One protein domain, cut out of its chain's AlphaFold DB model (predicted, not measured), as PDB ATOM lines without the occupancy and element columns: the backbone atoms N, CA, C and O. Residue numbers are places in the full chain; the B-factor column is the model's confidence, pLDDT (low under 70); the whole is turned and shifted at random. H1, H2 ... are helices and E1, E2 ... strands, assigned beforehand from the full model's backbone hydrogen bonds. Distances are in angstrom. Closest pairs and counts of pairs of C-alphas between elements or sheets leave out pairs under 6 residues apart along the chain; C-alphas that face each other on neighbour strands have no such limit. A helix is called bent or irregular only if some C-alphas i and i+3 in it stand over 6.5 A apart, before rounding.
ATOM      1  N   ILE A  50     140.454  48.901 180.834       86.00
ATOM      2  CA  ILE A  50     140.993  47.536 180.746       86.00
ATOM      3  C   ILE A  50     142.471  47.578 180.342       86.00
ATOM      4  O   ILE A  50     143.312  46.998 181.027       86.00
ATOM      5  N   LEU A  51     142.809  48.309 179.280       86.12
ATOM      6  CA  LEU A  51     144.183  48.426 178.793       86.12
ATOM      7  C   LEU A  51     145.104  49.043 179.851       86.12
ATOM      8  O   LEU A  51     146.205  48.541 180.085       86.12
ATOM      9  N   ARG A  52     144.629  50.074 180.560       85.38
ATOM     10  CA  ARG A  52     145.395  50.693 181.641       85.38
ATOM     11  C   ARG A  52     145.689  49.708 182.771       85.38
ATOM     12  O   ARG A  52     146.824  49.648 183.239       85.38
ATOM     13  N   THR A  53     144.705  48.913 183.195       83.88
ATOM     14  CA  THR A  53     144.925  47.881 184.231       83.88
ATOM     15  C   THR A  53     145.919  46.800 183.809       83.88
ATOM     16  O   THR A  53     146.538  46.174 184.663       83.88
ATOM     17  N   GLN A  54     146.130  46.623 182.504       82.75
ATOM     18  CA  GLN A  54     147.119  45.702 181.944       82.75
ATOM     19  C   GLN A  54     148.507  46.335 181.750       82.75
ATOM     20  O   GLN A  54     149.420  45.670 181.257       82.75
ATOM     21  N   GLY A  55     148.684  47.607 182.129       81.19
ATOM     22  CA  GLY A  55     149.950  48.331 181.981       81.19
ATOM     23  C   GLY A  55     150.306  48.673 180.532       81.19
ATOM     24  O   GLY A  55     151.469  48.933 180.239       81.19
ATOM     25  N   ILE A  56     149.326  48.649 179.629       86.56
ATOM     26  CA  ILE A  56     149.489  49.007 178.217       86.56
ATOM     27  C   ILE A  56     149.493  50.532 178.087       86.56
ATOM     28  O   ILE A  56     148.723  51.205 178.772       86.56
ATOM     29  N   GLN A  57     150.314  51.071 177.181       87.88
ATOM     30  CA  GLN A  57     150.242  52.486 176.816       87.88
ATOM     31  C   GLN A  57     149.032  52.738 175.923       87.88
ATOM     32  O   GLN A  57     148.939  52.199 174.813       87.88
ATOM     33  N   VAL A  58     148.118  53.580 176.403       89.00
ATOM     34  CA  VAL A  58     146.867  53.886 175.708       89.00
ATOM     35  C   VAL A  58     146.943  55.277 175.102       89.00
ATOM     36  O   VAL A  58     146.992  56.285 175.808       89.00
ATOM     37  N   LEU A  59     146.894  55.328 173.775       89.44
ATOM     38  CA  LEU A  59     146.737  56.560 173.020       89.44
ATOM     39  C   LEU A  59     145.301  56.628 172.518       89.44
ATOM     40  O   LEU A  59     144.839  55.700 171.870       89.44
ATOM     41  N   ALA A  60     144.582  57.705 172.805       88.44
ATOM     42  CA  ALA A  60     143.193  57.863 172.401       88.44
ATOM     43  C   ALA A  60     142.997  59.085 171.502       88.44
ATOM     44  O   ALA A  60     143.585  60.145 171.714       88.44
ATOM     45  N   ILE A  61     142.119  58.941 170.515       85.62
ATOM     46  CA  ILE A  61     141.642  60.038 169.677       85.62
ATOM     47  C   ILE A  61     140.187  60.327 170.048       85.62
ATOM     48  O   ILE A  61     139.340  59.427 170.024       85.62
ATOM     49  N   CYS A  62     139.883  61.577 170.394       83.38
ATOM     50  CA  CYS A  62     138.525  62.024 170.719       83.38
ATOM     51  C   CYS A  62     138.298  63.485 170.306       83.38
ATOM     52  O   CYS A  62     139.169  64.098 169.711       83.38
ATOM     53  N   THR A  63     137.116  64.044 170.570       82.50
ATOM     54  CA  THR A  63     136.857  65.494 170.471       82.50
ATOM     55  C   THR A  63     137.485  66.230 171.659       82.50
ATOM     56  O   THR A  63     137.612  65.641 172.733       82.50
ATOM     57  N   GLU A  64     137.789  67.526 171.516       83.25
ATOM     58  CA  GLU A  64     138.283  68.389 172.610       83.25
ATOM     59  C   GLU A  64     137.471  68.256 173.912       83.25
ATOM     60  O   GLU A  64     138.033  68.032 174.982       83.25
ATOM     61  N   ASN A  65     136.140  68.280 173.805       83.69
ATOM     62  CA  ASN A  65     135.222  68.202 174.948       83.69
ATOM     63  C   ASN A  65     135.328  66.898 175.754       83.69
ATOM     64  O   ASN A  65     134.889  66.853 176.899       83.69
ATOM     65  N   ALA A  66     135.852  65.826 175.158       83.50
ATOM     66  CA  ALA A  66     135.975  64.527 175.807       83.50
ATOM     67  C   ALA A  66     137.411  64.200 176.248       83.50
ATOM     68  O   ALA A  66     137.631  63.129 176.815       83.50
ATOM     69  N   ILE A  67     138.377  65.099 176.017       85.06
ATOM     70  CA  ILE A  67     139.787  64.866 176.361       85.06
ATOM     71  C   ILE A  67     139.943  64.619 177.860       85.06
ATOM     72  O   ILE A  67     140.520  63.610 178.254       85.06
ATOM     73  N   GLU A  68     139.398  65.513 178.684       86.31
ATOM     74  CA  GLU A  68     139.510  65.427 180.143       86.31
ATOM     75  C   GLU A  68     138.874  64.137 180.678       86.31
ATOM     76  O   GLU A  68     139.451  63.452 181.521       86.31
ATOM     77  N   LEU A  69     137.725  63.745 180.119       86.62
ATOM     78  CA  LEU A  69     137.063  62.490 180.465       86.62
ATOM     79  C   LEU A  69     137.974  61.294 180.175       86.62
ATOM     80  O   LEU A  69     138.205  60.481 181.060       86.62
ATOM     81  N   VAL A  70     138.516  61.189 178.960       86.56
ATOM     82  CA  VAL A  70     139.320  60.026 178.548       86.56
ATOM     83  C   VAL A  70     140.676  59.984 179.264       86.56
ATOM     84  O   VAL A  70     141.159  58.902 179.596       86.56
ATOM     85  N   GLN A  71     141.264  61.140 179.580       88.44
ATOM     86  CA  GLN A  71     142.458  61.221 180.427       88.44
ATOM     87  C   GLN A  71     142.180  60.701 181.841       88.44
ATOM     88  O   GLN A  71     142.939  59.877 182.348       88.44
ATOM     89  N   ASN A  72     141.052  61.092 182.442       88.31
ATOM     90  CA  ASN A  72     140.641  60.599 183.760       88.31
ATOM     91  C   ASN A  72     140.369  59.086 183.779       88.31
ATOM     92  O   ASN A  72     140.509  58.450 184.821       88.31
ATOM     93  N   LEU A  73     140.022  58.491 182.634       86.38
ATOM     94  CA  LEU A  73     139.867  57.040 182.491       86.38
ATOM     95  C   LEU A  73     141.198  56.274 182.427       86.38
ATOM     96  O   LEU A  73     141.190  55.045 182.500       86.38
ATOM     97  N   GLY A  74     142.326  56.977 182.308       84.12
ATOM     98  CA  GLY A  74     143.660  56.382 182.306       84.12
ATOM     99  C   GLY A  74     144.314  56.274 180.932       84.12
ATOM    100  O   GLY A  74     145.192  55.432 180.762       84.12
ATOM    101  N   ALA A  75     143.904  57.093 179.958       88.06
ATOM    102  CA  ALA A  75     144.656  57.236 178.714       88.06
ATOM    103  C   ALA A  75     145.926  58.075 178.933       88.06
ATOM    104  O   ALA A  75     145.857  59.178 179.476       88.06
ATOM    105  N   ASP A  76     147.076  57.578 178.469       87.00
ATOM    106  CA  ASP A  76     148.374  58.250 178.609       87.00
ATOM    107  C   ASP A  76     148.496  59.464 177.681       87.00
ATOM    108  O   ASP A  76     149.069  60.493 178.038       87.00
ATOM    109  N   CYS A  77     147.946  59.353 176.470       86.81
ATOM    110  CA  CYS A  77     147.916  60.441 175.504       86.81
ATOM    111  C   CYS A  77     146.531  60.530 174.880       86.81
ATOM    112  O   CYS A  77     146.013  59.544 174.362       86.81
ATOM    113  N   VAL A  78     145.937  61.721 174.901       87.94
ATOM    114  CA  VAL A  78     144.637  61.968 174.278       87.94
ATOM    115  C   VAL A  78     144.761  63.142 173.329       87.94
ATOM    116  O   VAL A  78     145.242  64.211 173.713       87.94
ATOM    117  N   ILE A  79     144.365  62.933 172.079       85.50
ATOM    118  CA  ILE A  79     144.527  63.920 171.017       85.50
ATOM    119  C   ILE A  79     143.188  64.194 170.339       85.50
ATOM    120  O   ILE A  79     142.405  63.284 170.072       85.50
ATOM    121  N   ASP A  80     142.958  65.473 170.032       84.25
ATOM    122  CA  ASP A  80     141.829  65.885 169.210       84.25
ATOM    123  C   ASP A  80     142.070  65.564 167.732       84.25
ATOM    124  O   ASP A  80     143.046  66.044 167.147       84.25
ATOM    125  N   TYR A  81     141.161  64.811 167.110       77.50
ATOM    126  CA  TYR A  81     141.195  64.531 165.669       77.50
ATOM    127  C   TYR A  81     141.099  65.800 164.808       77.50
ATOM    128  O   TYR A  81     141.587  65.815 163.680       77.50
ATOM    129  N   ARG A  82     140.501  66.882 165.328       76.50
ATOM    130  CA  ARG A  82     140.423  68.182 164.637       76.50
ATOM    131  C   ARG A  82     141.771  68.897 164.584       76.50
ATOM    132  O   ARG A  82     141.956  69.810 163.782       76.50
ATOM    133  N   ASN A  83     142.719  68.496 165.428       77.38
ATOM    134  CA  ASN A  83     144.029  69.114 165.520       77.38
ATOM    135  C   ASN A  83     145.071  68.297 164.742       77.38
ATOM    136  O   ASN A  83     145.818  67.491 165.302       77.38
ATOM    137  N   LEU A  84     145.141  68.542 163.430       68.12
ATOM    138  CA  LEU A  84     146.061  67.859 162.510       68.12
ATOM    139  C   LEU A  84     147.537  67.983 162.923       68.12
ATOM    140  O   LEU A  84     148.318  67.058 162.711       68.12
ATOM    141  N   SER A  85     147.933  69.083 163.570       69.44
ATOM    142  CA  SER A  85     149.305  69.259 164.065       69.44
ATOM    143  C   SER A  85     149.664  68.246 165.156       69.44
ATOM    144  O   SER A  85     150.792  67.762 165.192       69.44
ATOM    145  N   LYS A  86     148.704  67.878 166.016       70.50
ATOM    146  CA  LYS A  86     148.903  66.854 167.054       70.50
ATOM    147  C   LYS A  86     148.812  65.427 166.502       70.50
ATOM    148  O   LYS A  86     149.411  64.522 167.073       70.50
ATOM    149  N   MET A  87     148.146  65.215 165.363       69.81
ATOM    150  CA  MET A  87     148.154  63.913 164.674       69.81
ATOM    151  C   MET A  87     149.565  63.494 164.238       69.81
ATOM    152  O   MET A  87     149.897  62.314 164.300       69.81
ATOM    153  N   ALA A  88     150.440  64.442 163.885       71.25
ATOM    154  CA  ALA A  88     151.846  64.137 163.607       71.25
ATOM    155  C   ALA A  88     152.573  63.549 164.831       71.25
ATOM    156  O   ALA A  88     153.446  62.699 164.686       71.25
ATOM    157  N   THR A  89     152.179  63.938 166.048       74.31
ATOM    158  CA  THR A  89     152.739  63.383 167.286       74.31
ATOM    159  C   THR A  89     152.394  61.902 167.448       74.31
ATOM    160  O   THR A  89     153.240  61.144 167.910       74.31
ATOM    161  N   LEU A  90     151.216  61.454 166.995       74.44
ATOM    162  CA  LEU A  90     150.857  60.029 166.991       74.44
ATOM    163  C   LEU A  90     151.778  59.197 166.094       74.44
ATOM    164  O   LEU A  90     152.045  58.043 166.418       74.44
ATOM    165  N   ARG A  91     152.318  59.764 165.008       73.00
ATOM    166  CA  ARG A  91     153.304  59.050 164.177       73.00
ATOM    167  C   ARG A  91     154.587  58.753 164.949       73.00
ATOM    168  O   ARG A  91     155.144  57.677 164.796       73.00
ATOM    169  N   ASN A  92     155.004  59.653 165.839       76.69
ATOM    170  CA  ASN A  92     156.190  59.439 166.676       76.69
ATOM    171  C   ASN A  92     156.005  58.303 167.695       76.69
ATOM    172  O   ASN A  92     156.990  57.762 168.191       76.69
ATOM    173  N   PHE A  93     154.757  57.947 168.015       75.00
ATOM    174  CA  PHE A  93     154.432  56.840 168.914       75.00
ATOM    175  C   PHE A  93     154.216  55.504 168.190       75.00
ATOM    176  O   PHE A  93     154.034  54.489 168.859       75.00
ATOM    177  N   ALA A  94     154.275  55.477 166.856       72.06
ATOM    178  CA  ALA A  94     154.255  54.242 166.078       72.06
ATOM    179  C   ALA A  94     155.554  53.418 166.289       72.06
ATOM    180  O   ALA A  94     156.563  53.948 166.774       72.06
ATOM    181  N   PRO A  95     155.572  52.112 165.960       78.94
ATOM    182  CA  PRO A  95     154.439  51.277 165.544       78.94
ATOM    183  C   PRO A  95     153.482  50.931 166.693       78.94
ATOM    184  O   PRO A  95     153.901  50.792 167.849       78.94
ATOM    185  N   TYR A  96     152.202  50.768 166.356       81.62
ATOM    186  CA  TYR A  96     151.152  50.338 167.282       81.62
ATOM    187  C   TYR A  96     150.934  48.824 167.209       81.62
ATOM    188  O   TYR A  96     150.882  48.242 166.129       81.62
ATOM    189  N   ASP A  97     150.735  48.177 168.352       82.31
ATOM    190  CA  ASP A  97     150.411  46.746 168.383       82.31
ATOM    191  C   ASP A  97     148.943  46.502 168.014       82.31
ATOM    192  O   ASP A  97     148.605  45.515 167.363       82.31
ATOM    193  N   LEU A  98     148.054  47.409 168.428       81.81
ATOM    194  CA  LEU A  98     146.621  47.298 168.179       81.81
ATOM    195  C   LEU A  98     145.990  48.671 167.959       81.81
ATOM    196  O   LEU A  98     146.223  49.614 168.714       81.81
ATOM    197  N   VAL A  99     145.119  48.753 166.959       84.12
ATOM    198  CA  VAL A  99     144.221  49.885 166.734       84.12
ATOM    199  C   VAL A  99     142.792  49.439 167.030       84.12
ATOM    200  O   VAL A  99     142.269  48.538 166.379       84.12
ATOM    201  N   LEU A 100     142.157  50.069 168.014       83.81
ATOM    202  CA  LEU A 100     140.765  49.873 168.401       83.81
ATOM    203  C   LEU A 100     139.917  50.990 167.802       83.81
ATOM    204  O   LEU A 100     139.933  52.114 168.297       83.81
ATOM    205  N   ASP A 101     139.148  50.689 166.764       83.06
ATOM    206  CA  ASP A 101     138.180  51.632 166.217       83.06
ATOM    207  C   ASP A 101     136.805  51.442 166.851       83.06
ATOM    208  O   ASP A 101     136.081  50.513 166.501       83.06
ATOM    209  N   CYS A 102     136.460  52.337 167.775       76.50
ATOM    210  CA  CYS A 102     135.184  52.354 168.485       76.50
ATOM    211  C   CYS A 102     134.189  53.376 167.910       76.50
ATOM    212  O   CYS A 102     133.049  53.421 168.364       76.50
ATOM    213  N   TRP A 103     134.611  54.214 166.955       70.62
ATOM    214  CA  TRP A 103     133.746  55.205 166.304       70.62
ATOM    215  C   TRP A 103     133.016  54.574 165.114       70.62
ATOM    216  O   TRP A 103     131.865  54.896 164.840       70.62
ATOM    217  N   GLY A 104     133.663  53.658 164.395       60.38
ATOM    218  CA  GLY A 104     133.083  53.058 163.196       60.38
ATOM    219  C   GLY A 104     133.349  53.861 161.914       60.38
ATOM    220  O   GLY A 104     132.877  53.470 160.853       60.38
ATOM    221  N   GLN A 105     134.138  54.942 161.982       55.97
ATOM    222  CA  GLN A 105     134.651  55.681 160.812       55.97
ATOM    223  C   GLN A 105     136.060  55.228 160.388       55.97
ATOM    224  O   GLN A 105     136.730  55.887 159.594       55.97
ATOM    225  N   GLY A 106     136.559  54.111 160.917       51.19
ATOM    226  CA  GLY A 106     137.968  53.760 160.798       51.19
ATOM    227  C   GLY A 106     138.457  53.385 159.411       51.19
ATOM    228  O   GLY A 106     139.652  53.136 159.302       51.19
ATOM    229  N   LYS A 120     144.272  45.626 163.718       77.00
ATOM    230  CA  LYS A 120     143.134  46.536 163.810       77.00
ATOM    231  C   LYS A 120     141.872  45.768 164.167       77.00
ATOM    232  O   LYS A 120     141.510  44.805 163.496       77.00
ATOM    233  N   LEU A 121     141.186  46.233 165.201       76.62
ATOM    234  CA  LEU A 121     139.875  45.760 165.603       76.62
ATOM    235  C   LEU A 121     138.881  46.901 165.397       76.62
ATOM    236  O   LEU A 121     139.029  47.977 165.969       76.62
ATOM    237  N   HIS A 122     137.888  46.665 164.551       76.31
ATOM    238  CA  HIS A 122     136.864  47.644 164.209       76.31
ATOM    239  C   HIS A 122     135.525  47.223 164.804       76.31
ATOM    240  O   HIS A 122     135.048  46.118 164.542       76.31
ATOM    241  N   PHE A 123     134.922  48.114 165.586       67.19
ATOM    242  CA  PHE A 123     133.567  47.975 166.092       67.19
ATOM    243  C   PHE A 123     132.621  48.734 165.153       67.19
ATOM    244  O   PHE A 123     132.630  49.966 165.141       67.19
ATOM    245  N   PRO A 124     131.808  48.032 164.346       59.31
ATOM    246  CA  PRO A 124     130.869  48.696 163.459       59.31
ATOM    247  C   PRO A 124     129.769  49.376 164.276       59.31
ATOM    248  O   PRO A 124     129.086  48.736 165.080       59.31
ATOM    249  N   HIS A 125     129.542  50.661 164.013       51.81
ATOM    250  CA  HIS A 125     128.324  51.338 164.438       51.81
ATOM    251  C   HIS A 125     127.175  50.834 163.547       51.81
ATOM    252  O   HIS A 125     126.978  51.309 162.433       51.81
ATOM    253  N   ARG A 126     126.438  49.808 163.991       41.28
ATOM    254  CA  ARG A 126     125.154  49.441 163.373       41.28
ATOM    255  C   ARG A 126     124.035  50.241 164.026       41.28
ATOM    256  O   ARG A 126     123.313  49.639 164.805       41.28
ATOM    257  N   TYR A 127     123.916  51.534 163.731       39.78
ATOM    258  CA  TYR A 127     122.657  52.296 163.786       39.78
ATOM    259  C   TYR A 127     122.779  53.523 162.892       39.78
ATOM    260  O   TYR A 127     123.789  54.243 163.052       39.78
TER     261      TYR A 127
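AT A GLANCE: This is residues 50 to 106 and 120 to 127 of the 127 residues of the protein "ADH_zinc_N domain-containing protein" of Glossina fuscipes fuscipes (UniProt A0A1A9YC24). A pair of parallel strands, E1 and E2, lies between two helices, with H2 over one face and H3 over the other. E3 runs past E1 on the side away from E2 and forms a second parallel pair with E4, while the small helix H1 lies near the beginning of E1. The printed part has 65 residues with three named helices and four named strands, in the order H1, E1, H2, E2, H3, E3, E4. Its two sheets, E1 with E2 and E3 with E4, are both parallel, and the class is mixed, helices and strands. The whole is compact, with a radius of gyration of the C-alphas of 12.1 A and spans of 31 by 29 by 25 A.

IN THESE COORDINATES: E1, residues 57 to 62, is 16.3 A long from first to last C-alpha and begins at C-alpha 57 (150.242, 52.486, 176.816). Its neighbour E2 is residues 77 to 80, 10.3 A. H2, residues 64 to 72, and H3, residues 84 to 92, are each 13.8 A long. H2 is irregular, with C-alphas 65 and 68 standing 7.3 A apart. H1 is residues 50 to 53, 5.3 A, from C-alpha 50 (140.993, 47.536, 180.746). E3 is residues 96 to 101, 13.1 A, and E4 is residues 120 to 122, 6.4 A, ending at C-alpha 122 (136.864, 47.644, 164.209).

HOW THE PARTS SIT: E1 and E2 are parallel neighbours at 15 degrees, with N 60 and O 77 at 2.8 A and N 79 and O 60 at 2.9 A, within hydrogen-bond range. E1, H2 and E2 form a strand-helix-strand unit, two parallel neighbour strands with a helix between them along the chain, and its crossover is right-handed. The closest C-alphas of H2 and E2 are those of Glu 64 and Asp 80, 5.5 A; of E2 and H3, those of Ile 79 and Lys 86, 6.6 A; of H1 and E1, those of Leu 51 and Val 58, 6.8 A. H3 and E1 are only just apart, with a closest distance of 8.1 A, and H2 and H3 are apart. E1 and E3 are near each other, with 6 pairs of C-alphas within 10 A. E3 and E4 are parallel at 9 degrees, with N 121 and O 99 at 2.8 A. Within hydrogen-bond range are 3 of 5 O i to N i+4 pairs in H2 and 0 of 5 in H3, where 5 of 6 O i to N i+3 pairs are; H1 is too short for an i+4 pair.

THE WHOLE: The two C-alphas farthest apart are those of Asn 92 and Tyr 127, 34.4 A. Residues 107 to 119 are not printed, and C-alphas 106 and 120 are 9.4 A apart across this cut, in the link from E3 to E4. The links that are printed whole are tight. The mean pLDDT of the printed part is 77.9, and residues 84 to 85, 87, 104 to 106 and 123 to 127 are under 70.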